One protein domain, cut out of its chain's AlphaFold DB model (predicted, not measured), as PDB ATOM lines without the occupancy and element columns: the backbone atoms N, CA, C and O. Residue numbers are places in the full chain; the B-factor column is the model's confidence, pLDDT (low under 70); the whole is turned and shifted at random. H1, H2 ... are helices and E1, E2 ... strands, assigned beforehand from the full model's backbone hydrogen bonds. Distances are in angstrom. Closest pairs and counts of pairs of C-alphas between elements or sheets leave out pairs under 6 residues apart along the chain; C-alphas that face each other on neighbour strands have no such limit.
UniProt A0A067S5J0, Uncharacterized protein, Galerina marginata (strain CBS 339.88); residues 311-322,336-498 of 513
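Overview. This is residues 311 to 322 and 336 to 498 of the 513 residues of an uncharacterized protein of Galerina marginata (strain CBS 339.88) (UniProt A0A067S5J0). One helix, H4, stands in the middle of small separate sheets: E1, E4 and E5 by its last residues, the parallel pair E2 and E9 along one side, and the long hairpin E7 and E8 with E10 near its first residues. H1, H2 and H3 lie toward another side, with the small parallel pair E3 and E6 between H3 and the hairpin E4 and E5. The 175 printed residues include four named helices and ten named strands, in the order E1 H1 E2 H2 H3 E3 E4 E5 E6 E7 E8 H4 E9 E10; the two three-stranded sheets, E1 E4 E5 and E7 E8 E10, are antiparallel. The class is mixed, helices and strands, with under half of the residues in named elements. The whole is compact, with a radius of gyration of the C-alphas of 17.6 A and spans of 52 by 47 by 31 A.

Along the chain. Find C-alpha 315 at (-10.908, 31.337, 117.372), where E1, residues 315 to 317, begins. Beyond the cut come H1, 336 to 339, E2, 353 to 356, H2, 372 to 379, and H3, 385 to 393. Next read E3, 400 to 402, E4, 411 to 416 and 15.7 A long, E5, 422 to 427 and 16.6 A, and E6, 434 to 436. E7, 439 to 447, bends by 68 degrees at residue 442; E8, 457 to 464, is 21.7 A long. H4, 468 to 479 and 16.6 A long, begins at (-10.914, 20.780, 94.357). E9, 484 to 487, and E10, 493 to 497, follow; E10 ends at (-18.047, 7.433, 108.319).

Arrangement. Look first at inner strand E4, antiparallel to its neighbours E1 and E5: N 316 of E1 and O 413 of E4 are within hydrogen-bond range at 2.8 A, and so are N 414 of E4 and O 424 of E5, at 2.8 A. H4 only grazes this sheet with residues 475 to 479; the closest C-alphas of E4 and H4, Ala 413 and Leu 479, are 5.7 A apart. For H4 and E9 they are Gly 477 and Ile 485, at 6.6 A. E9 is parallel to E2, with N 485 and O 353 at 2.9 A; E3 is parallel to E6, with N 401 and O 434 at 2.9 A. In the twisted sheet E7 E8 E10, which H4 only grazes with residues 468 to 472, N 445 and O 459 are 3.0 A apart and N 496 and O 460 2.7 A. H2 and H3 are close but not clearly touching, Thr 377 to Val 385 at 7.5 A between C-alphas. Every O i to N i+4 pair is within hydrogen-bond range in H3 and H4, 2 of 4 in H2; H1 is too short for one.

Size, cuts and confidence. The C-alphas farthest apart, Lys 339 and Ala 452, are 53.8 A apart. Residues 323 to 335 are not printed, and C-alphas 322 and 336 stand 26.4 A apart across the cut. The links H1 to E2 and E2 to H2 are long; residues 378 to 383, of which 378 to 379 belong to H2, stand free. The mean pLDDT of the printed part is 84.5, with 24 residues under 70, among them 358 to 367 and 448 to 456.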
ATOM      1  N   GLU A 311     -14.581  33.071 124.585       69.19
ATOM      2  CA  GLU A 311     -14.861  32.281 123.384       69.19
ATOM      3  C   GLU A 311     -14.147  32.841 122.143       69.19
ATOM      4  O   GLU A 311     -13.806  32.079 121.242       69.19
ATOM      5  N   ASP A 312     -13.879  34.149 122.123       69.12
ATOM      6  CA  ASP A 312     -13.235  34.858 121.017       69.12
ATOM      7  C   ASP A 312     -11.715  34.650 121.022       69.12
ATOM      8  O   ASP A 312     -11.084  34.768 119.976       69.12
ATOM      9  N   LEU A 313     -11.127  34.284 122.171       70.31
ATOM     10  CA  LEU A 313      -9.693  33.987 122.297       70.31
ATOM     11  C   LEU A 313      -9.319  32.624 121.697       70.31
ATOM     12  O   LEU A 313      -8.161  32.391 121.367       70.31
ATOM     13  N   SER A 314     -10.294  31.724 121.541       82.19
ATOM     14  CA  SER A 314     -10.098  30.366 121.011       82.19
ATOM     15  C   SER A 314     -10.439  30.217 119.524       82.19
ATOM     16  O   SER A 314     -10.643  29.097 119.045       82.19
ATOM     17  N   VAL A 315     -10.563  31.332 118.798       89.69
ATOM     18  CA  VAL A 315     -10.908  31.337 117.372       89.69
ATOM     19  C   VAL A 315      -9.664  31.622 116.542       89.69
ATOM     20  O   VAL A 315      -9.079  32.701 116.617       89.69
ATOM     21  N   LEU A 316      -9.286  30.659 115.710       92.81
ATOM     22  CA  LEU A 316      -8.266  30.835 114.689       92.81
ATOM     23  C   LEU A 316      -8.916  31.462 113.455       92.81
ATOM     24  O   LEU A 316      -9.950  30.997 112.974       92.81
ATOM     25  N   THR A 317      -8.320  32.539 112.958       94.50
ATOM     26  CA  THR A 317      -8.762  33.238 111.748       94.50
ATOM     27  C   THR A 317      -7.577  33.410 110.818       94.50
ATOM     28  O   THR A 317      -6.463  33.694 111.265       94.50
ATOM     29  N   VAL A 318      -7.820  33.248 109.521       96.56
ATOM     30  CA  VAL A 318      -6.842  33.627 108.504       96.56
ATOM     31  C   VAL A 318      -6.853  35.149 108.408       96.56
ATOM     32  O   VAL A 318      -7.916  35.756 108.292       96.56
ATOM     33  N   LYS A 319      -5.677  35.771 108.512       95.75
ATOM     34  CA  LYS A 319      -5.542  37.237 108.489       95.75
ATOM     35  C   LYS A 319      -5.332  37.779 107.083       95.75
ATOM     36  O   LYS A 319      -5.847  38.840 106.750       95.75
ATOM     37  N   GLU A 320      -4.578  37.046 106.276       97.00
ATOM     38  CA  GLU A 320      -4.183  37.443 104.933       97.00
ATOM     39  C   GLU A 320      -4.072  36.218 104.025       97.00
ATOM     40  O   GLU A 320      -3.832  35.100 104.489       97.00
ATOM     41  N   LEU A 321      -4.281  36.438 102.729       97.94
ATOM     42  CA  LEU A 321      -4.068  35.434 101.691       97.94
ATOM     43  C   LEU A 321      -2.701  35.664 101.034       97.94
ATOM     44  O   LEU A 321      -2.263  36.815 100.944       97.94
ATOM     45  N   PRO A 322      -2.034  34.611 100.534       97.44
ATOM     46  CA  PRO A 322      -0.794  34.778  99.793       97.44
ATOM     47  C   PRO A 322      -1.019  35.575  98.498       97.44
ATOM     48  O   PRO A 322      -2.083  35.529  97.875       97.44
ATOM     49  N   PRO A 336     -12.869  22.050  80.579       86.44
ATOM     50  CA  PRO A 336     -14.057  22.873  80.352       86.44
ATOM     51  C   PRO A 336     -14.345  23.905  81.446       86.44
ATOM     52  O   PRO A 336     -14.688  25.043  81.120       86.44
ATOM     53  N   LEU A 337     -14.150  23.579  82.729       89.56
ATOM     54  CA  LEU A 337     -14.304  24.586  83.790       89.56
ATOM     55  C   LEU A 337     -13.220  25.675  83.718       89.56
ATOM     56  O   LEU A 337     -13.502  26.849  83.967       89.56
ATOM     57  N   ALA A 338     -11.992  25.300  83.356       92.12
ATOM     58  CA  ALA A 338     -10.880  26.223  83.160       92.12
ATOM     59  C   ALA A 338     -11.080  27.129  81.943       92.12
ATOM     60  O   ALA A 338     -10.898  28.340  82.070       92.12
ATOM     61  N   LYS A 339     -11.527  26.578  80.805       91.00
ATOM     62  CA  LYS A 339     -11.882  27.336  79.593       91.00
ATOM     63  C   LYS A 339     -12.926  28.418  79.908       91.00
ATOM     64  O   LYS A 339     -12.769  29.554  79.476       91.00
ATOM     65  N   LYS A 340     -13.931  28.094  80.732       90.31
ATOM     66  CA  LYS A 340     -14.980  29.032  81.180       90.31
ATOM     67  C   LYS A 340     -14.535  30.012  82.274       90.31
ATOM     68  O   LYS A 340     -15.332  30.815  82.745       90.31
ATOM     69  N   GLY A 341     -13.274  29.964  82.702       93.81
ATOM     70  CA  GLY A 341     -12.724  30.905  83.675       93.81
ATOM     71  C   GLY A 341     -13.125  30.644  85.128       93.81
ATOM     72  O   GLY A 341     -12.765  31.438  85.993       93.81
ATOM     73  N   PHE A 342     -13.772  29.517  85.452       92.94
ATOM     74  CA  PHE A 342     -14.236  29.237  86.819       92.94
ATOM     75  C   PHE A 342     -13.111  29.048  87.848       92.94
ATOM     76  O   PHE A 342     -13.378  29.009  89.047       92.94
ATOM     77  N   TYR A 343     -11.858  28.907  87.411       94.25
ATOM     78  CA  TYR A 343     -10.692  28.865  88.300       94.25
ATOM     79  C   TYR A 343      -9.997  30.224  88.473       94.25
ATOM     80  O   TYR A 343      -9.127  30.344  89.333       94.25
ATOM     81  N   LYS A 344     -10.354  31.236  87.672       93.75
ATOM     82  CA  LYS A 344      -9.624  32.509  87.588       93.75
ATOM     83  C   LYS A 344      -9.794  33.372  88.837       93.75
ATOM     84  O   LYS A 344      -8.813  33.926  89.321       93.75
ATOM     85  N   ASP A 345     -11.012  33.435  89.364       92.12
ATOM     86  CA  ASP A 345     -11.371  34.320  90.483       92.12
ATOM     87  C   ASP A 345     -11.311  33.613  91.845       92.12
ATOM     88  O   ASP A 345     -11.832  34.093  92.851       92.12
ATOM     89  N   LEU A 346     -10.678  32.439  91.892       96.38
ATOM     90  CA  LEU A 346     -10.549  31.681  93.125       96.38
ATOM     91  C   LEU A 346      -9.515  32.303  94.068       96.38
ATOM     92  O   LEU A 346      -8.475  32.783  93.616       96.38
ATOM     93  N   PRO A 347      -9.739  32.233  95.396       97.31
ATOM     94  CA  PRO A 347      -8.805  32.791  96.359       97.31
ATOM     95  C   PRO A 347      -7.445  32.105  96.243       97.31
ATOM     96  O   PRO A 347      -7.361  30.883  96.043       97.31
ATOM     97  N   ASN A 348      -6.390  32.903  96.404       98.12
ATOM     98  CA  ASN A 348      -5.029  32.405  96.507       98.12
ATOM     99  C   ASN A 348      -4.871  31.617  97.806       98.12
ATOM    100  O   ASN A 348      -5.255  32.086  98.878       98.12
ATOM    101  N   LEU A 349      -4.290  30.426  97.701       97.88
ATOM    102  CA  LEU A 349      -4.098  29.511  98.821       97.88
ATOM    103  C   LEU A 349      -2.623  29.138  98.953       97.88
ATOM    104  O   LEU A 349      -1.901  29.081  97.955       97.88
ATOM    105  N   ILE A 350      -2.207  28.873 100.190       97.06
ATOM    106  CA  ILE A 350      -0.891  28.315 100.517       97.06
ATOM    107  C   ILE A 350      -0.937  26.812 100.253       97.06
ATOM    108  O   ILE A 350      -1.948  26.171 100.544       97.06
ATOM    109  N   ASN A 351       0.142  26.239  99.730       95.19
ATOM    110  CA  ASN A 351       0.233  24.802  99.541       95.19
ATOM    111  C   ASN A 351       0.500  24.119 100.882       95.19
ATOM    112  O   ASN A 351       1.608  24.150 101.419       95.19
ATOM    113  N   ILE A 352      -0.538  23.491 101.419       93.62
ATOM    114  CA  ILE A 352      -0.443  22.699 102.638       93.62
ATOM    115  C   ILE A 352       0.049  21.304 102.271       93.62
ATOM    116  O   ILE A 352      -0.565  20.611 101.459       93.62
ATOM    117  N   GLN A 353       1.156  20.881 102.887       88.88
ATOM    118  CA  GLN A 353       1.714  19.555 102.660       88.88
ATOM    119  C   GLN A 353       0.726  18.496 103.138       88.88
ATOM    120  O   GLN A 353       0.228  18.528 104.264       88.88
ATOM    121  N   GLN A 354       0.435  17.542 102.268       83.69
ATOM    122  CA  GLN A 354      -0.476  16.452 102.574       83.69
ATOM    123  C   GLN A 354       0.353  15.202 102.819       83.69
ATOM    124  O   GLN A 354       1.034  14.706 101.922       83.69
ATOM    125  N   GLU A 355       0.303  14.705 104.049       84.56
ATOM    126  CA  GLU A 355       0.933  13.445 104.410       84.56
ATOM    127  C   GLU A 355      -0.125  12.347 104.444       84.56
ATOM    128  O   GLU A 355      -1.115  12.395 105.183       84.56
ATOM    129  N   PHE A 356       0.080  11.348 103.589       76.88
ATOM    130  CA  PHE A 356      -0.840  10.235 103.447       76.88
ATOM    131  C   PHE A 356      -0.370   9.061 104.282       76.88
ATOM    132  O   PHE A 356       0.651   8.433 103.991       76.88
ATOM    133  N   ASN A 357      -1.183   8.689 105.263       71.00
ATOM    134  CA  ASN A 357      -1.059   7.389 105.901       71.00
ATOM    135  C   ASN A 357      -1.647   6.339 104.959       71.00
ATOM    136  O   ASN A 357      -2.812   5.952 105.074       71.00
ATOM    137  N   ARG A 358      -0.838   5.895 103.991       64.31
ATOM    138  CA  ARG A 358      -1.212   4.789 103.107       64.31
ATOM    139  C   ARG A 358      -1.290   3.516 103.935       64.31
ATOM    140  O   ARG A 358      -0.287   3.056 104.480       64.31
ATOM    141  N   VAL A 359      -2.486   2.943 104.031       63.66
ATOM    142  CA  VAL A 359      -2.680   1.666 104.718       63.66
ATOM    143  C   VAL A 359      -1.928   0.587 103.918       63.66
ATOM    144  O   VAL A 359      -2.315   0.330 102.778       63.66
ATOM    145  N   PRO A 360      -0.883  -0.071 104.472       56.56
ATOM    146  CA  PRO A 360       0.101  -0.863 103.709       56.56
ATOM    147  C   PRO A 360      -0.429  -2.057 102.896       56.56
ATOM    148  O   PRO A 360       0.343  -2.706 102.201       56.56
ATOM    149  N   ASN A 361      -1.719  -2.381 103.001       57.91
ATOM    150  CA  ASN A 361      -2.318  -3.605 102.468       57.91
ATOM    151  C   ASN A 361      -3.391  -3.360 101.396       57.91
ATOM    152  O   ASN A 361      -4.147  -4.281 101.090       57.91
ATOM    153  N   PHE A 362      -3.480  -2.155 100.830       57.34
ATOM    154  CA  PHE A 362      -4.351  -1.875  99.686       57.34
ATOM    155  C   PHE A 362      -3.485  -1.669  98.432       57.34
ATOM    156  O   PHE A 362      -2.971  -0.579  98.215       57.34
ATOM    157  N   PRO A 363      -3.236  -2.735  97.646       50.41
ATOM    158  CA  PRO A 363      -2.351  -2.699  96.481       50.41
ATOM    159  C   PRO A 363      -3.049  -2.198  95.206       50.41
ATOM    160  O   PRO A 363      -2.649  -2.587  94.112       50.41
ATOM    161  N   LYS A 364      -4.123  -1.410  95.308       57.06
ATOM    162  CA  LYS A 364      -4.816  -0.923  94.114       57.06
ATOM    163  C   LYS A 364      -4.191   0.393  93.668       57.06
ATOM    164  O   LYS A 364      -4.064   1.326  94.453       57.06
ATOM    165  N   GLU A 365      -3.790   0.450  92.401       57.00
ATOM    166  CA  GLU A 365      -3.626   1.725  91.707       57.00
ATOM    167  C   GLU A 365      -4.973   2.445  91.804       57.00
ATOM    168  O   GLU A 365      -6.015   1.867  91.477       57.00
ATOM    169  N   GLY A 366      -4.974   3.640  92.389       57.47
ATOM    170  CA  GLY A 366      -6.204   4.388  92.573       57.47
ATOM    171  C   GLY A 366      -6.804   4.823  91.235       57.47
ATOM    172  O   GLY A 366      -6.161   4.766  90.188       57.47
ATOM    173  N   GLY A 367      -8.083   5.204  91.264       60.03
ATOM    174  CA  GLY A 367      -8.842   5.581  90.067       60.03
ATOM    175  C   GLY A 367      -8.406   6.900  89.417       60.03
ATOM    176  O   GLY A 367      -9.009   7.301  88.427       60.03
ATOM    177  N   GLY A 368      -7.394   7.573  89.964       70.19
ATOM    178  CA  GLY A 368      -6.940   8.887  89.547       70.19
ATOM    179  C   GLY A 368      -7.881  10.009  89.979       70.19
ATOM    180  O   GLY A 368      -8.826   9.832  90.753       70.19
ATOM    181  N   HIS A 369      -7.604  11.200  89.458       72.69
ATOM    182  CA  HIS A 369      -8.479  12.357  89.597       72.69
ATOM    183  C   HIS A 369      -9.659  12.256  88.631       72.69
ATOM    184  O   HIS A 369      -9.525  11.758  87.516       72.69
ATOM    185  N   ILE A 370     -10.812  12.773  89.048       75.50
ATOM    186  CA  ILE A 370     -12.037  12.699  88.251       75.50
ATOM    187  C   ILE A 370     -12.378  14.062  87.700       75.50
ATOM    188  O   ILE A 370     -12.595  14.989  88.480       75.50
ATOM    189  N   ASN A 371     -12.502  14.129  86.378       78.19
ATOM    190  CA  ASN A 371     -13.007  15.287  85.657       78.19
ATOM    191  C   ASN A 371     -14.540  15.226  85.599       78.19
ATOM    192  O   ASN A 371     -15.140  14.175  85.380       78.19
ATOM    193  N   PHE A 372     -15.177  16.367  85.816       71.38
ATOM    194  CA  PHE A 372     -16.623  16.543  85.778       71.38
ATOM    195  C   PHE A 372     -17.121  16.501  84.339       71.38
ATOM    196  O   PHE A 372     -18.066  15.784  84.030       71.38
ATOM    197  N   SER A 373     -16.447  17.230  83.457       67.56
ATOM    198  CA  SER A 373     -16.903  17.461  82.088       67.56
ATOM    199  C   SER A 373     -16.924  16.219  81.192       67.56
ATOM    200  O   SER A 373     -17.874  16.052  80.436       67.56
ATOM    201  N   SER A 374     -15.927  15.335  81.286       68.81
ATOM    202  CA  SER A 374     -15.860  14.130  80.450       68.81
ATOM    203  C   SER A 374     -16.538  12.912  81.076       68.81
ATOM    204  O   SER A 374     -17.081  12.072  80.364       68.81
ATOM    205  N   LEU A 375     -16.511  12.789  82.406       74.88
ATOM    206  CA  LEU A 375     -16.907  11.544  83.062       74.88
ATOM    207  C   LEU A 375     -18.362  11.554  83.540       74.88
ATOM    208  O   LEU A 375     -19.025  10.525  83.488       74.88
ATOM    209  N   TRP A 376     -18.893  12.685  84.015       74.50
ATOM    210  CA  TRP A 376     -20.196  12.672  84.694       74.50
ATOM    211  C   TRP A 376     -21.360  12.505  83.724       74.50
ATOM    212  O   TRP A 376     -22.260  11.711  83.988       74.50
ATOM    213  N   THR A 377     -21.324  13.211  82.597       72.25
ATOM    214  CA  THR A 377     -22.325  13.093  81.528       72.25
ATOM    215  C   THR A 377     -22.269  11.719  80.865       72.25
ATOM    216  O   THR A 377     -23.312  11.122  80.613       72.25
ATOM    217  N   ALA A 378     -21.068  11.167  80.669       79.69
ATOM    218  CA  ALA A 378     -20.884   9.822  80.129       79.69
ATOM    219  C   ALA A 378     -21.414   8.729  81.078       79.69
ATOM    220  O   ALA A 378     -22.073   7.786  80.640       79.69
ATOM    221  N   LEU A 379     -21.158   8.853  82.387       76.25
ATOM    222  CA  LEU A 379     -21.630   7.889  83.387       76.25
ATOM    223  C   LEU A 379     -23.127   8.027  83.684       76.25
ATOM    224  O   LEU A 379     -23.783   7.038  84.020       76.25
ATOM    225  N   ILE A 380     -23.666   9.244  83.603       80.38
ATOM    226  CA  ILE A 380     -25.050   9.564  83.950       80.38
ATOM    227  C   ILE A 380     -25.615  10.520  82.881       80.38
ATOM    228  O   ILE A 380     -25.653  11.732  83.092       80.38
ATOM    229  N   PRO A 381     -26.120  10.002  81.744       81.19
ATOM    230  CA  PRO A 381     -26.597  10.838  80.635       81.19
ATOM    231  C   PRO A 381     -27.749  11.783  80.998       81.19
ATOM    232  O   PRO A 381     -27.918  12.835  80.395       81.19
ATOM    233  N   SER A 382     -28.552  11.425  82.004       83.94
ATOM    234  CA  SER A 382     -29.648  12.258  82.512       83.94
ATOM    235  C   SER A 382     -29.217  13.206  83.635       83.94
ATOM    236  O   SER A 382     -30.069  13.722  84.359       83.94
ATOM    237  N   PHE A 383     -27.913  13.364  83.869       80.44
ATOM    238  CA  PHE A 383     -27.416  14.216  84.936       80.44
ATOM    239  C   PHE A 383     -27.708  15.686  84.607       80.44
ATOM    240  O   PHE A 383     -27.295  16.166  83.550       80.44
ATOM    241  N   PRO A 384     -28.398  16.427  85.491       85.25
ATOM    242  CA  PRO A 384     -28.665  17.840  85.269       85.25
ATOM    243  C   PRO A 384     -27.362  18.633  85.420       85.25
ATOM    244  O   PRO A 384     -27.015  19.087  86.511       85.25
ATOM    245  N   VAL A 385     -26.639  18.805  84.307       82.31
ATOM    246  CA  VAL A 385     -25.311  19.444  84.261       82.31
ATOM    247  C   VAL A 385     -25.325  20.800  84.962       82.31
ATOM    248  O   VAL A 385     -24.437  21.078  85.760       82.31
ATOM    249  N   LYS A 386     -26.375  21.603  84.748       85.50
ATOM    250  CA  LYS A 386     -26.560  22.904  85.407       85.50
ATOM    251  C   LYS A 386     -26.531  22.798  86.934       85.50
ATOM    252  O   LYS A 386     -25.771  23.510  87.581       85.50
ATOM    253  N   THR A 387     -27.311  21.886  87.507       85.81
ATOM    254  CA  THR A 387     -27.364  21.664  88.959       85.81
ATOM    255  C   THR A 387     -26.043  21.105  89.486       85.81
ATOM    256  O   THR A 387     -25.575  21.511  90.550       85.81
ATOM    257  N   GLY A 388     -25.397  20.211  88.732       84.19
ATOM    258  CA  GLY A 388     -24.071  19.700  89.079       84.19
ATOM    259  C   GLY A 388     -23.003  20.788  89.115       84.19
ATOM    260  O   GLY A 388     -22.237  20.865  90.072       84.19
ATOM    261  N   LEU A 389     -23.002  21.671  88.115       86.75
ATOM    262  CA  LEU A 389     -22.117  22.831  88.059       86.75
ATOM    263  C   LEU A 389     -22.379  23.787  89.218       86.75
ATOM    264  O   LEU A 389     -21.435  24.179  89.893       86.75
ATOM    265  N   GLN A 390     -23.638  24.114  89.514       89.56
ATOM    266  CA  GLN A 390     -23.978  24.942  90.678       89.56
ATOM    267  C   GLN A 390     -23.449  24.323  91.982       89.56
ATOM    268  O   GLN A 390     -22.860  25.019  92.803       89.56
ATOM    269  N   THR A 391     -23.561  23.001  92.126       87.00
ATOM    270  CA  THR A 391     -23.039  22.264  93.290       87.00
ATOM    271  C   THR A 391     -21.505  22.276  93.363       87.00
ATOM    272  O   THR A 391     -20.934  22.228  94.449       87.00
ATOM    273  N   LEU A 392     -20.812  22.346  92.226       88.62
ATOM    274  CA  LEU A 392     -19.352  22.475  92.173       88.62
ATOM    275  C   LEU A 392     -18.864  23.898  92.444       88.62
ATOM    276  O   LEU A 392     -17.787  24.076  93.012       88.62
ATOM    277  N   LEU A 393     -19.629  24.895  92.001       92.31
ATOM    278  CA  LEU A 393     -19.180  26.280  91.903       92.31
ATOM    279  C   LEU A 393     -19.647  27.168  93.055       92.31
ATOM    280  O   LEU A 393     -19.072  28.240  93.237       92.31
ATOM    281  N   PHE A 394     -20.648  26.752  93.839       94.81
ATOM    282  CA  PHE A 394     -21.072  27.542  94.995       94.81
ATOM    283  C   PHE A 394     -19.902  27.732  95.974       94.81
ATOM    284  O   PHE A 394     -19.044  26.857  96.108       94.81
ATOM    285  N   THR A 395     -19.858  28.882  96.646       95.81
ATOM    286  CA  THR A 395     -18.818  29.235  97.623       95.81
ATOM    287  C   THR A 395     -19.347  29.088  99.046       95.81
ATOM    288  O   THR A 395     -18.908  28.203  99.783       95.81
ATOM    289  N   ILE A 396     -20.306  29.934  99.423       95.38
ATOM    290  CA  ILE A 396     -20.984  29.941 100.719       95.38
ATOM    291  C   ILE A 396     -22.458  30.278 100.490       95.38
ATOM    292  O   ILE A 396     -22.763  31.294  99.870       95.38
ATOM    293  N   ASP A 397     -23.351  29.452 101.025       94.75
ATOM    294  CA  ASP A 397     -24.795  29.683 101.054       94.75
ATOM    295  C   ASP A 397     -25.330  29.404 102.466       94.75
ATOM    296  O   ASP A 397     -25.395  28.261 102.920       94.75
ATOM    297  N   GLY A 398     -25.636  30.467 103.214       93.31
ATOM    298  CA  GLY A 398     -25.994  30.368 104.630       93.31
ATOM    299  C   GLY A 398     -24.890  29.705 105.463       93.31
ATOM    300  O   GLY A 398     -23.803  30.265 105.628       93.31
ATOM    301  N   ASP A 399     -25.186  28.520 105.997       94.75
ATOM    302  CA  ASP A 399     -24.233  27.693 106.747       94.75
ATOM    303  C   ASP A 399     -23.504  26.672 105.858       94.75
ATOM    304  O   ASP A 399     -22.547  26.044 106.307       94.75
ATOM    305  N   TYR A 400     -23.918  26.499 104.602       95.69
ATOM    306  CA  TYR A 400     -23.297  25.569 103.664       95.69
ATOM    307  C   TYR A 400     -22.064  26.195 103.020       95.69
ATOM    308  O   TYR A 400     -22.111  27.301 102.487       95.69
ATOM    309  N   VAL A 401     -20.940  25.481 103.059       96.88
ATOM    310  CA  VAL A 401     -19.642  25.995 102.603       96.88
ATOM    311  C   VAL A 401     -18.968  24.983 101.692       96.88
ATOM    312  O   VAL A 401     -18.756  23.833 102.078       96.88
ATOM    313  N   ASN A 402     -18.552  25.422 100.510       95.94
ATOM    314  CA  ASN A 402     -17.676  24.653  99.639       95.94
ATOM    315  C   ASN A 402     -16.221  25.021  99.924       95.94
ATOM    316  O   ASN A 402     -15.720  26.037  99.444       95.94
ATOM    317  N   LEU A 403     -15.510  24.196 100.691       95.69
ATOM    318  CA  LEU A 403     -14.131  24.503 101.090       95.69
ATOM    319  C   LEU A 403     -13.156  24.611  99.909       95.69
ATOM    320  O   LEU A 403     -12.120  25.253 100.034       95.69
ATOM    321  N   SER A 404     -13.473  24.024  98.758       95.19
ATOM    322  CA  SER A 404     -12.631  24.127  97.565       95.19
ATOM    323  C   SER A 404     -12.734  25.500  96.891       95.19
ATOM    324  O   SER A 404     -11.815  25.925  96.184       95.19
ATOM    325  N   ARG A 405     -13.835  26.220  97.131       96.06
ATOM    326  CA  ARG A 405     -14.168  27.501  96.491       96.06
ATOM    327  C   ARG A 405     -14.206  28.675  97.473       96.06
ATOM    328  O   ARG A 405     -14.001  29.811  97.058       96.06
ATOM    329  N   ALA A 406     -14.414  28.411  98.758       96.75
ATOM    330  CA  ALA A 406     -14.542  29.425  99.796       96.75
ATOM    331  C   ALA A 406     -13.250  30.222 100.020       96.75
ATOM    332  O   ALA A 406     -12.137  29.693  99.966       96.75
ATOM    333  N   ASN A 407     -13.418  31.505 100.338       97.56
ATOM    334  CA  ASN A 407     -12.341  32.365 100.802       97.56
ATOM    335  C   ASN A 407     -12.026  32.058 102.280       97.56
ATOM    336  O   ASN A 407     -12.904  32.237 103.127       97.56
ATOM    337  N   PRO A 408     -10.790  31.654 102.638       97.44
ATOM    338  CA  PRO A 408     -10.426  31.385 104.030       97.44
ATOM    339  C   PRO A 408     -10.656  32.561 104.990       97.44
ATOM    340  O   PRO A 408     -10.850  32.335 106.181       97.44
ATOM    341  N   LEU A 409     -10.665  33.806 104.496       97.25
ATOM    342  CA  LEU A 409     -10.949  35.007 105.297       97.25
ATOM    343  C   LEU A 409     -12.419  35.110 105.745       97.25
ATOM    344  O   LEU A 409     -12.752  35.896 106.634       97.25
ATOM    345  N   GLU A 410     -13.314  34.349 105.118       97.12
ATOM    346  CA  GLU A 410     -14.743  34.294 105.450       97.12
ATOM    347  C   GLU A 410     -15.076  33.165 106.431       97.12
ATOM    348  O   GLU A 410     -16.227  33.010 106.843       97.12
ATOM    349  N   LEU A 411     -14.063  32.399 106.833       97.50
ATOM    350  CA  LEU A 411     -14.178  31.260 107.723       97.50
ATOM    351  C   LEU A 411     -13.292  31.458 108.956       97.50
ATOM    352  O   LEU A 411     -12.362  32.266 108.988       97.50
ATOM    353  N   CYS A 412     -13.581  30.699 110.002       95.88
ATOM    354  CA  CYS A 412     -12.735  30.607 111.178       95.88
ATOM    355  C   CYS A 412     -12.768  29.192 111.756       95.88
ATOM    356  O   CYS A 412     -13.689  28.423 111.493       95.88
ATOM    357  N   ALA A 413     -11.755  28.832 112.537       95.19
ATOM    358  CA  ALA A 413     -11.701  27.563 113.249       95.19
ATOM    359  C   ALA A 413     -11.810  27.817 114.753       95.19
ATOM    360  O   ALA A 413     -10.918  28.383 115.384       95.19
ATOM    361  N   ARG A 414     -12.923  27.389 115.344       92.06
ATOM    362  CA  ARG A 414     -13.201  27.508 116.773       92.06
ATOM    363  C   ARG A 414     -12.724  26.261 117.493       92.06
ATOM    364  O   ARG A 414     -13.168  25.156 117.183       92.06
ATOM    365  N   GLN A 415     -11.843  26.415 118.474       88.75
ATOM    366  CA  GLN A 415     -11.406  25.274 119.268       88.75
ATOM    367  C   GLN A 415     -12.550  24.770 120.161       88.75
ATOM    368  O   GLN A 415     -13.166  25.520 120.917       88.75
ATOM    369  N   LEU A 416     -12.834  23.474 120.082       86.88
ATOM    370  CA  LEU A 416     -13.778  22.783 120.947       86.88
ATOM    371  C   LEU A 416     -13.058  22.281 122.201       86.88
ATOM    372  O   LEU A 416     -11.953  21.739 122.131       86.88
ATOM    373  N   PHE A 417     -13.713  22.408 123.354       81.88
ATOM    374  CA  PHE A 417     -13.173  21.923 124.621       81.88
ATOM    375  C   PHE A 417     -13.075  20.392 124.624       81.88
ATOM    376  O   PHE A 417     -14.056  19.681 124.396       81.88
ATOM    377  N   GLY A 418     -11.882  19.874 124.905       81.12
ATOM    378  CA  GLY A 418     -11.638  18.443 125.001       81.12
ATOM    379  C   GLY A 418     -10.179  18.112 125.316       81.12
ATOM    380  O   GLY A 418      -9.324  18.993 125.274       81.12
ATOM    381  N   PRO A 419      -9.875  16.835 125.611       80.00
ATOM    382  CA  PRO A 419      -8.510  16.385 125.911       80.00
ATOM    383  C   PRO A 419      -7.567  16.451 124.700       80.00
ATOM    384  O   PRO A 419      -6.352  16.369 124.857       80.00
ATOM    385  N   HIS A 420      -8.120  16.586 123.494       81.00
ATOM    386  CA  HIS A 420      -7.377  16.731 122.249       81.00
ATOM    387  C   HIS A 420      -7.864  17.980 121.520       81.00
ATOM    388  O   HIS A 420      -9.073  18.243 121.562       81.00
ATOM    389  N   PRO A 421      -6.965  18.719 120.842       79.88
ATOM    390  CA  PRO A 421      -7.353  19.877 120.057       79.88
ATOM    391  C   PRO A 421      -8.315  19.424 118.962       79.88
ATOM    392  O   PRO A 421      -7.989  18.597 118.111       79.88
ATOM    393  N   LYS A 422      -9.542  19.923 119.044       87.25
ATOM    394  CA  LYS A 422     -10.588  19.730 118.048       87.25
ATOM    395  C   LYS A 422     -11.027  21.103 117.607       87.25
ATOM    396  O   LYS A 422     -11.167  21.986 118.448       87.25
ATOM    397  N   TYR A 423     -11.269  21.254 116.320       90.00
ATOM    398  CA  TYR A 423     -11.699  22.514 115.750       90.00
ATOM    399  C   TYR A 423     -13.025  22.308 115.035       90.00
ATOM    400  O   TYR A 423     -13.234  21.294 114.373       90.00
ATOM    401  N   GLU A 424     -13.921  23.264 115.214       93.06
ATOM    402  CA  GLU A 424     -15.130  23.419 114.424       93.06
ATOM    403  C   GLU A 424     -14.890  24.555 113.437       93.06
ATOM    404  O   GLU A 424     -14.530  25.660 113.844       93.06
ATOM    405  N   ILE A 425     -15.077  24.289 112.148       95.62
ATOM    406  CA  ILE A 425     -15.075  25.350 111.145       95.62
ATOM    407  C   ILE A 425     -16.390  26.111 111.287       95.62
ATOM    408  O   ILE A 425     -17.464  25.516 111.381       95.62
ATOM    409  N   SER A 426     -16.311  27.429 111.336       95.94
ATOM    410  CA  SER A 426     -17.460  28.319 111.410       95.94
ATOM    411  C   SER A 426     -17.369  29.383 110.325       95.94
ATOM    412  O   SER A 426     -16.280  29.760 109.892       95.94
ATOM    413  N   THR A 427     -18.519  29.885 109.898       95.75
ATOM    414  CA  THR A 427     -18.604  31.044 109.006       95.75
ATOM    415  C   THR A 427     -18.167  32.316 109.742       95.75
ATOM    416  O   THR A 427     -18.083  32.359 110.974       95.75
ATOM    417  N   LYS A 428     -17.973  33.419 109.014       88.00
ATOM    418  CA  LYS A 428     -17.722  34.752 109.590       88.00
ATOM    419  C   LYS A 428     -18.811  35.204 110.573       88.00
ATOM    420  O   LYS A 428     -18.526  35.954 111.508       88.00
ATOM    421  N   ARG A 429     -20.048  34.713 110.406       88.31
ATOM    422  CA  ARG A 429     -21.176  34.943 111.331       88.31
ATOM    423  C   ARG A 429     -21.073  34.112 112.616       88.31
ATOM    424  O   ARG A 429     -21.916  34.246 113.499       88.31
ATOM    425  N   ARG A 430     -20.013  33.306 112.749       87.38
ATOM    426  CA  ARG A 430     -19.748  32.369 113.848       87.38
ATOM    427  C   ARG A 430     -20.816  31.281 113.977       87.38
ATOM    428  O   ARG A 430     -21.064  30.791 115.078       87.38
ATOM    429  N   THR A 431     -21.442  30.919 112.862       93.31
ATOM    430  CA  THR A 431     -22.305  29.739 112.764       93.31
ATOM    431  C   THR A 431     -21.468  28.539 112.321       93.31
ATOM    432  O   THR A 431     -20.556  28.721 111.508       93.31
ATOM    433  N   PRO A 432     -21.698  27.329 112.864       95.50
ATOM    434  CA  PRO A 432     -21.000  26.130 112.412       95.50
ATOM    435  C   PRO A 432     -21.191  25.918 110.907       95.50
ATOM    436  O   PRO A 432     -22.316  25.933 110.420       95.50
ATOM    437  N   ALA A 433     -20.094  25.714 110.182       96.25
ATOM    438  CA  ALA A 433     -20.138  25.505 108.742       96.25
ATOM    439  C   ALA A 433     -20.479  24.044 108.411       96.25
ATOM    440  O   ALA A 433     -19.828  23.108 108.888       96.25
ATOM    441  N   ILE A 434     -21.450  23.848 107.528       94.62
ATOM    442  CA  ILE A 434     -21.769  22.574 106.891       94.62
ATOM    443  C   ILE A 434     -20.934  22.486 105.616       94.62
ATOM    444  O   ILE A 434     -21.294  22.997 104.559       94.62
ATOM    445  N   CYS A 435     -19.767  21.857 105.735       92.94
ATOM    446  CA  CYS A 435     -18.832  21.736 104.625       92.94
ATOM    447  C   CYS A 435     -19.347  20.697 103.621       92.94
ATOM    448  O   CYS A 435     -19.464  19.519 103.966       92.94
ATOM    449  N   LEU A 436     -19.629  21.119 102.390       90.00
ATOM    450  CA  LEU A 436     -20.010  20.223 101.302       90.00
ATOM    451  C   LEU A 436     -18.893  20.181 100.263       90.00
ATOM    452  O   LEU A 436     -18.222  21.175  99.983       90.00
ATOM    453  N   SER A 437     -18.685  19.010  99.678       84.81
ATOM    454  CA  SER A 437     -17.783  18.846  98.547       84.81
ATOM    455  C   SER A 437     -18.341  17.772  97.623       84.81
ATOM    456  O   SER A 437     -18.715  16.699  98.107       84.81
ATOM    457  N   PRO A 438     -18.413  18.029  96.311       81.38
ATOM    458  CA  PRO A 438     -18.808  17.012  95.353       81.38
ATOM    459  C   PRO A 438     -17.708  15.956  95.238       81.38
ATOM    460  O   PRO A 438     -16.530  16.263  95.040       81.38
ATOM    461  N   ILE A 439     -18.114  14.697  95.365       85.50
ATOM    462  CA  ILE A 439     -17.241  13.532  95.242       85.50
ATOM    463  C   ILE A 439     -17.898  12.507  94.320       85.50
ATOM    464  O   ILE A 439     -19.120  12.348  94.333       85.50
ATOM    465  N   MET A 440     -17.095  11.762  93.565       83.81
ATOM    466  CA  MET A 440     -17.576  10.532  92.944       83.81
ATOM    467  C   MET A 440     -17.531   9.424  93.984       83.81
ATOM    468  O   MET A 440     -16.464   9.038  94.464       83.81
ATOM    469  N   VAL A 441     -18.699   8.909  94.332       86.94
ATOM    470  CA  VAL A 441     -18.825   7.828  95.304       86.94
ATOM    471  C   VAL A 441     -18.317   6.526  94.687       86.94
ATOM    472  O   VAL A 441     -18.842   6.069  93.675       86.94
ATOM    473  N   THR A 442     -17.314   5.914  95.313       85.69
ATOM    474  CA  THR A 442     -16.777   4.600  94.927       85.69
ATOM    475  C   THR A 442     -17.360   3.479  95.779       85.69
ATOM    476  O   THR A 442     -17.580   2.374  95.288       85.69
ATOM    477  N   GLU A 443     -17.666   3.759  97.048       86.75
ATOM    478  CA  GLU A 443     -18.326   2.817  97.947       86.75
ATOM    479  C   GLU A 443     -19.365   3.544  98.800       86.75
ATOM    480  O   GLU A 443     -19.105   4.614  99.345       86.75
ATOM    481  N   SER A 444     -20.534   2.935  98.977       89.69
ATOM    482  CA  SER A 444     -21.538   3.390  99.935       89.69
ATOM    483  C   SER A 444     -22.199   2.176 100.560       89.69
ATOM    484  O   SER A 444     -22.775   1.343  99.857       89.69
ATOM    485  N   TYR A 445     -22.066   2.024 101.873       84.75
ATOM    486  CA  TYR A 445     -22.676   0.904 102.573       84.75
ATOM    487  C   TYR A 445     -22.971   1.221 104.035       84.75
ATOM    488  O   TYR A 445     -22.268   1.960 104.724       84.75
ATOM    489  N   MET A 446     -24.020   0.577 104.531       82.50
ATOM    490  CA  MET A 446     -24.324   0.511 105.951       82.50
ATOM    491  C   MET A 446     -23.363  -0.491 106.579       82.50
ATOM    492  O   MET A 446     -23.441  -1.690 106.305       82.50
ATOM    493  N   GLN A 447     -22.454  -0.039 107.436       72.50
ATOM    494  CA  GLN A 447     -21.757  -0.973 108.300       72.50
ATOM    495  C   GLN A 447     -22.725  -1.381 109.402       72.50
ATOM    496  O   GLN A 447     -22.968  -0.654 110.371       72.50
ATOM    497  N   THR A 448     -23.272  -2.578 109.246       62.88
ATOM    498  CA  THR A 448     -23.975  -3.284 110.308       62.88
ATOM    499  C   THR A 448     -22.946  -3.651 111.376       62.88
ATOM    500  O   THR A 448     -22.364  -4.734 111.379       62.88
ATOM    501  N   LEU A 449     -22.630  -2.697 112.249       60.47
ATOM    502  CA  LEU A 449     -21.822  -2.954 113.429       60.47
ATOM    503  C   LEU A 449     -22.637  -3.845 114.359       60.47
ATOM    504  O   LEU A 449     -23.799  -3.555 114.600       60.47
ATOM    505  N   ASN A 450     -21.997  -4.929 114.808       56.91
ATOM    506  CA  ASN A 450     -22.299  -5.763 115.972       56.91
ATOM    507  C   ASN A 450     -23.758  -5.690 116.478       56.91
ATOM    508  O   ASN A 450     -24.135  -4.638 116.975       56.91
ATOM    509  N   PRO A 451     -24.549  -6.782 116.503       61.84
ATOM    510  CA  PRO A 451     -25.948  -6.758 116.965       61.84
ATOM    511  C   PRO A 451     -26.183  -6.134 118.361       61.84
ATOM    512  O   PRO A 451     -27.320  -5.819 118.704       61.84
ATOM    513  N   ALA A 452     -25.133  -5.923 119.164       59.91
ATOM    514  CA  ALA A 452     -25.169  -5.152 120.407       59.91
ATOM    515  C   ALA A 452     -25.268  -3.615 120.234       59.91
ATOM    516  O   ALA A 452     -25.761  -2.925 121.125       59.91
ATOM    517  N   LEU A 453     -24.793  -3.056 119.121       56.88
ATOM    518  CA  LEU A 453     -24.809  -1.629 118.815       56.88
ATOM    519  C   LEU A 453     -26.047  -1.332 117.962       56.88
ATOM    520  O   LEU A 453     -26.068  -1.595 116.768       56.88
ATOM    521  N   ARG A 454     -27.095  -0.769 118.575       58.66
ATOM    522  CA  ARG A 454     -28.395  -0.473 117.930       58.66
ATOM    523  C   ARG A 454     -28.346   0.535 116.767       58.66
ATOM    524  O   ARG A 454     -29.393   0.867 116.224       58.66
ATOM    525  N   TYR A 455     -27.168   1.029 116.395       59.84
ATOM    526  CA  TYR A 455     -26.994   2.048 115.365       59.84
ATOM    527  C   TYR A 455     -25.985   1.568 114.324       59.84
ATOM    528  O   TYR A 455     -24.808   1.366 114.627       59.84
ATOM    529  N   SER A 456     -26.455   1.401 113.093       66.31
ATOM    530  CA  SER A 456     -25.621   1.166 111.918       66.31
ATOM    531  C   SER A 456     -24.864   2.441 111.550       66.31
ATOM    532  O   SER A 456     -25.473   3.498 111.408       66.31
ATOM    533  N   GLY A 457     -23.544   2.347 111.385       74.75
ATOM    534  CA  GLY A 457     -22.750   3.452 110.846       74.75
ATOM    535  C   GLY A 457     -22.842   3.468 109.323       74.75
ATOM    536  O   GLY A 457     -22.724   2.415 108.700       74.75
ATOM    537  N   HIS A 458     -23.048   4.630 108.714       81.25
ATOM    538  CA  HIS A 458     -22.973   4.793 107.263       81.25
ATOM    539  C   HIS A 458     -21.519   5.032 106.882       81.25
ATOM    540  O   HIS A 458     -20.843   5.859 107.499       81.25
ATOM    541  N   TYR A 459     -21.054   4.307 105.873       85.12
ATOM    542  CA  TYR A 459     -19.736   4.472 105.285       85.12
ATOM    543  C   TYR A 459     -19.886   4.940 103.851       85.12
ATOM    544  O   TYR A 459     -20.662   4.367 103.087       85.12
ATOM    545  N   LEU A 460     -19.116   5.965 103.512       87.25
ATOM    546  CA  LEU A 460     -19.046   6.544 102.185       87.25
ATOM    547  C   LEU A 460     -17.573   6.696 101.819       87.25
ATOM    548  O   LEU A 460     -16.825   7.353 102.538       87.25
ATOM    549  N   THR A 461     -17.157   6.092 100.720       86.88
ATOM    550  CA  THR A 461     -15.833   6.288 100.135       86.88
ATOM    551  C   THR A 461     -16.024   7.024  98.817       86.88
ATOM    552  O   THR A 461     -16.898   6.653  98.030       86.88
ATOM    553  N   GLY A 462     -15.246   8.072  98.562       87.12
ATOM    554  CA  GLY A 462     -15.342   8.792  97.299       87.12
ATOM    555  C   GLY A 462     -14.111   9.612  96.959       87.12
ATOM    556  O   GLY A 462     -13.320   9.981  97.825       87.12
ATOM    557  N   ILE A 463     -13.956   9.858  95.667       86.88
ATOM    558  CA  ILE A 463     -12.829  10.572  95.075       86.88
ATOM    559  C   ILE A 463     -13.271  12.013  94.820       86.88
ATOM    560  O   ILE A 463     -14.362  12.254  94.297       86.88
ATOM    561  N   PHE A 464     -12.436  12.971  95.212       86.44
ATOM    562  CA  PHE A 464     -12.693  14.387  94.962       86.44
ATOM    563  C   PHE A 464     -12.572  14.716  93.479       86.44
ATOM    564  O   PHE A 464     -11.769  14.131  92.749       86.44
ATOM    565  N   HIS A 465     -13.341  15.711  93.050       86.19
ATOM    566  CA  HIS A 465     -13.144  16.302  91.737       86.19
ATOM    567  C   HIS A 465     -11.774  16.995  91.671       86.19
ATOM    568  O   HIS A 465     -11.453  17.831  92.510       86.19
ATOM    569  N   THR A 466     -10.973  16.611  90.679       84.12
ATOM    570  CA  THR A 466      -9.743  17.283  90.220       84.12
ATOM    571  C   THR A 466      -8.935  18.082  91.276       84.12
ATOM    572  O   THR A 466      -8.515  17.535  92.299       84.12
ATOM    573  N   GLN A 467      -8.688  19.375  91.024       90.00
ATOM    574  CA  GLN A 467      -7.977  20.325  91.879       90.00
ATOM    575  C   GLN A 467      -8.758  20.695  93.152       90.00
ATOM    576  O   GLN A 467      -8.169  21.243  94.089       90.00
ATOM    577  N   GLU A 468     -10.064  20.411  93.216       90.94
ATOM    578  CA  GLU A 468     -10.914  20.780  94.357       90.94
ATOM    579  C   GLU A 468     -10.374  20.182  95.656       90.94
ATOM    580  O   GLU A 468     -10.328  20.854  96.684       90.94
ATOM    581  N   TRP A 469      -9.862  18.952  95.576       88.56
ATOM    582  CA  TRP A 469      -9.135  18.296  96.656       88.56
ATOM    583  C   TRP A 469      -8.056  19.203  97.268       88.56
ATOM    584  O   TRP A 469      -8.124  19.557  98.445       88.56
ATOM    585  N   SER A 470      -7.066  19.620  96.474       90.81
ATOM    586  CA  SER A 470      -5.904  20.347  96.993       90.81
ATOM    587  C   SER A 470      -6.311  21.684  97.598       90.81
ATOM    588  O   SER A 470      -5.753  22.109  98.613       90.81
ATOM    589  N   ARG A 471      -7.320  22.331  97.004       95.06
ATOM    590  CA  ARG A 471      -7.881  23.582  97.512       95.06
ATOM    591  C   ARG A 471      -8.570  23.380  98.859       95.06
ATOM    592  O   ARG A 471      -8.242  24.103  99.796       95.06
ATOM    593  N   CYS A 472      -9.421  22.363  98.989       94.44
ATOM    594  CA  CYS A 472     -10.106  22.021 100.237       94.44
ATOM    595  C   CYS A 472      -9.122  21.830 101.405       94.44
ATOM    596  O   CYS A 472      -9.248  22.489 102.439       94.44
ATOM    597  N   PHE A 473      -8.080  21.010 101.225       92.94
ATOM    598  CA  PHE A 473      -7.065  20.798 102.269       92.94
ATOM    599  C   PHE A 473      -6.270  22.057 102.588       92.94
ATOM    600  O   PHE A 473      -5.920  22.288 103.744       92.94
ATOM    601  N   SER A 474      -6.026  22.896 101.586       96.12
ATOM    602  CA  SER A 474      -5.317  24.150 101.800       96.12
ATOM    603  C   SER A 474      -6.131  25.121 102.652       96.12
ATOM    604  O   SER A 474      -5.595  25.691 103.601       96.12
ATOM    605  N   VAL A 475      -7.443  25.226 102.416       97.06
ATOM    606  CA  VAL A 475      -8.348  26.000 103.281       97.06
ATOM    607  C   VAL A 475      -8.353  25.445 104.708       97.06
ATOM    608  O   VAL A 475      -8.194  26.210 105.659       97.06
ATOM    609  N   ILE A 476      -8.465  24.123 104.877       95.50
ATOM    610  CA  ILE A 476      -8.441  23.483 106.204       95.50
ATOM    611  C   ILE A 476      -7.129  23.788 106.942       95.50
ATOM    612  O   ILE A 476      -7.155  24.144 108.120       95.50
ATOM    613  N   GLY A 477      -5.986  23.672 106.264       95.19
ATOM    614  CA  GLY A 477      -4.672  23.877 106.876       95.19
ATOM    615  C   GLY A 477      -4.434  25.333 107.243       95.19
ATOM    616  O   GLY A 477      -3.987  25.613 108.354       95.19
ATOM    617  N   MET A 478      -4.837  26.266 106.377       97.12
ATOM    618  CA  MET A 478      -4.796  27.698 106.676       97.12
ATOM    619  C   MET A 478      -5.667  28.046 107.892       97.12
ATOM    620  O   MET A 478      -5.205  28.749 108.789       97.12
ATOM    621  N   LEU A 479      -6.890  27.510 107.981       95.94
ATOM    622  CA  LEU A 479      -7.782  27.743 109.124       95.94
ATOM    623  C   LEU A 479      -7.235  27.159 110.431       95.94
ATOM    624  O   LEU A 479      -7.348  27.782 111.485       95.94
ATOM    625  N   ALA A 480      -6.627  25.974 110.369       92.56
ATOM    626  CA  ALA A 480      -6.013  25.318 111.520       92.56
ATOM    627  C   ALA A 480      -4.607  25.858 111.855       92.56
ATOM    628  O   ALA A 480      -3.996  25.408 112.830       92.56
ATOM    629  N   ASN A 481      -4.088  26.794 111.052       92.94
ATOM    630  CA  ASN A 481      -2.705  27.264 111.095       92.94
ATOM    631  C   ASN A 481      -1.691  26.100 111.112       92.94
ATOM    632  O   ASN A 481      -0.779  26.055 111.938       92.94
ATOM    633  N   GLN A 482      -1.903  25.109 110.242       93.19
ATOM    634  CA  GLN A 482      -1.044  23.939 110.072       93.19
ATOM    635  C   GLN A 482      -0.474  23.918 108.659       93.19
ATOM    636  O   GLN A 482      -1.221  24.041 107.694       93.19
ATOM    637  N   SER A 483       0.834  23.698 108.535       92.94
ATOM    638  CA  SER A 483       1.510  23.515 107.243       92.94
ATOM    639  C   SER A 483       1.419  22.087 106.704       92.94
ATOM    640  O   SER A 483       1.710  21.867 105.530       92.94
ATOM    641  N   VAL A 484       1.019  21.129 107.549       92.00
ATOM    642  CA  VAL A 484       0.905  19.706 107.215       92.00
ATOM    643  C   VAL A 484      -0.448  19.167 107.674       92.00
ATOM    644  O   VAL A 484      -0.827  19.351 108.831       92.00
ATOM    645  N   ILE A 485      -1.152  18.450 106.796       88.38
ATOM    646  CA  ILE A 485      -2.362  17.698 107.148       88.38
ATOM    647  C   ILE A 485      -2.136  16.215 106.900       88.38
ATOM    648  O   ILE A 485      -1.768  15.789 105.807       88.38
ATOM    649  N   TRP A 486      -2.437  15.430 107.930       84.81
ATOM    650  CA  TRP A 486      -2.426  13.978 107.868       84.81
ATOM    651  C   TRP A 486      -3.791  13.469 107.447       84.81
ATOM    652  O   TRP A 486      -4.784  13.703 108.141       84.81
ATOM    653  N   THR A 487      -3.828  12.728 106.345       75.94
ATOM    654  CA  THR A 487      -5.075  12.160 105.836       75.94
ATOM    655  C   THR A 487      -4.931  10.667 105.600       75.94
ATOM    656  O   THR A 487      -3.972  10.192 104.992       75.94
ATOM    657  N   ASN A 488      -5.914   9.910 106.083       73.50
ATOM    658  CA  ASN A 488      -6.040   8.494 105.767       73.50
ATOM    659  C   ASN A 488      -6.759   8.376 104.420       73.50
ATOM    660  O   ASN A 488      -7.990   8.395 104.370       73.50
ATOM    661  N   MET A 489      -5.985   8.290 103.343       69.88
ATOM    662  CA  MET A 489      -6.504   7.984 102.013       69.88
ATOM    663  C   MET A 489      -6.457   6.480 101.755       69.88
ATOM    664  O   MET A 489      -5.489   5.803 102.114       69.88
ATOM    665  N   TYR A 490      -7.523   5.975 101.144       72.62
ATOM    666  CA  TYR A 490      -7.598   4.614 100.628       72.62
ATOM    667  C   TYR A 490      -7.555   4.725  99.108       72.62
ATOM    668  O   TYR A 490      -8.511   5.205  98.501       72.62
ATOM    669  N   ASP A 491      -6.424   4.335  98.523       75.25
ATOM    670  CA  ASP A 491      -6.088   4.592  97.122       75.25
ATOM    671  C   ASP A 491      -6.140   6.111  96.829       75.25
ATOM    672  O   ASP A 491      -5.356   6.857  97.420       75.25
ATOM    673  N   ASP A 492      -7.107   6.572  96.026       76.69
ATOM    674  CA  ASP A 492      -7.340   7.995  95.706       76.69
ATOM    675  C   ASP A 492      -8.620   8.559  96.349       76.69
ATOM    676  O   ASP A 492      -9.072   9.662  96.034       76.69
ATOM    677  N   ALA A 493      -9.237   7.796  97.250       83.56
ATOM    678  CA  ALA A 493     -10.529   8.129  97.822       83.56
ATOM    679  C   ALA A 493     -10.442   8.492  99.309       83.56
ATOM    680  O   ALA A 493      -9.697   7.896 100.099       83.56
ATOM    681  N   LEU A 494     -11.284   9.445  99.711       80.88
ATOM    682  CA  LEU A 494     -11.573   9.700 101.113       80.88
ATOM    683  C   LEU A 494     -12.659   8.788 101.614       80.88
ATOM    684  O   LEU A 494     -13.682   8.584 100.964       80.88
ATOM    685  N   LYS A 495     -12.447   8.318 102.836       81.50
ATOM    686  CA  LYS A 495     -13.426   7.546 103.572       81.50
ATOM    687  C   LYS A 495     -14.071   8.408 104.644       81.50
ATOM    688  O   LYS A 495     -13.418   8.853 105.586       81.50
ATOM    689  N   PHE A 496     -15.374   8.567 104.520       81.50
ATOM    690  CA  PHE A 496     -16.249   9.211 105.478       81.50
ATOM    691  C   PHE A 496     -17.058   8.141 106.206       81.50
ATOM    692  O   PHE A 496     -17.526   7.166 105.613       81.50
ATOM    693  N   ALA A 497     -17.222   8.313 107.512       79.88
ATOM    694  CA  ALA A 497     -18.047   7.433 108.319       79.88
ATOM    695  C   ALA A 497     -18.839   8.256 109.326       79.88
ATOM    696  O   ALA A 497     -18.281   9.109 110.021       79.88
ATOM    697  N   THR A 498     -20.134   7.977 109.450       78.62
ATOM    698  CA  THR A 498     -20.914   8.542 110.553       78.62
ATOM    699  C   THR A 498     -20.419   7.929 111.851       78.62
ATOM    700  O   THR A 498     -20.317   6.703 111.976       78.62
TER     701      THR A 498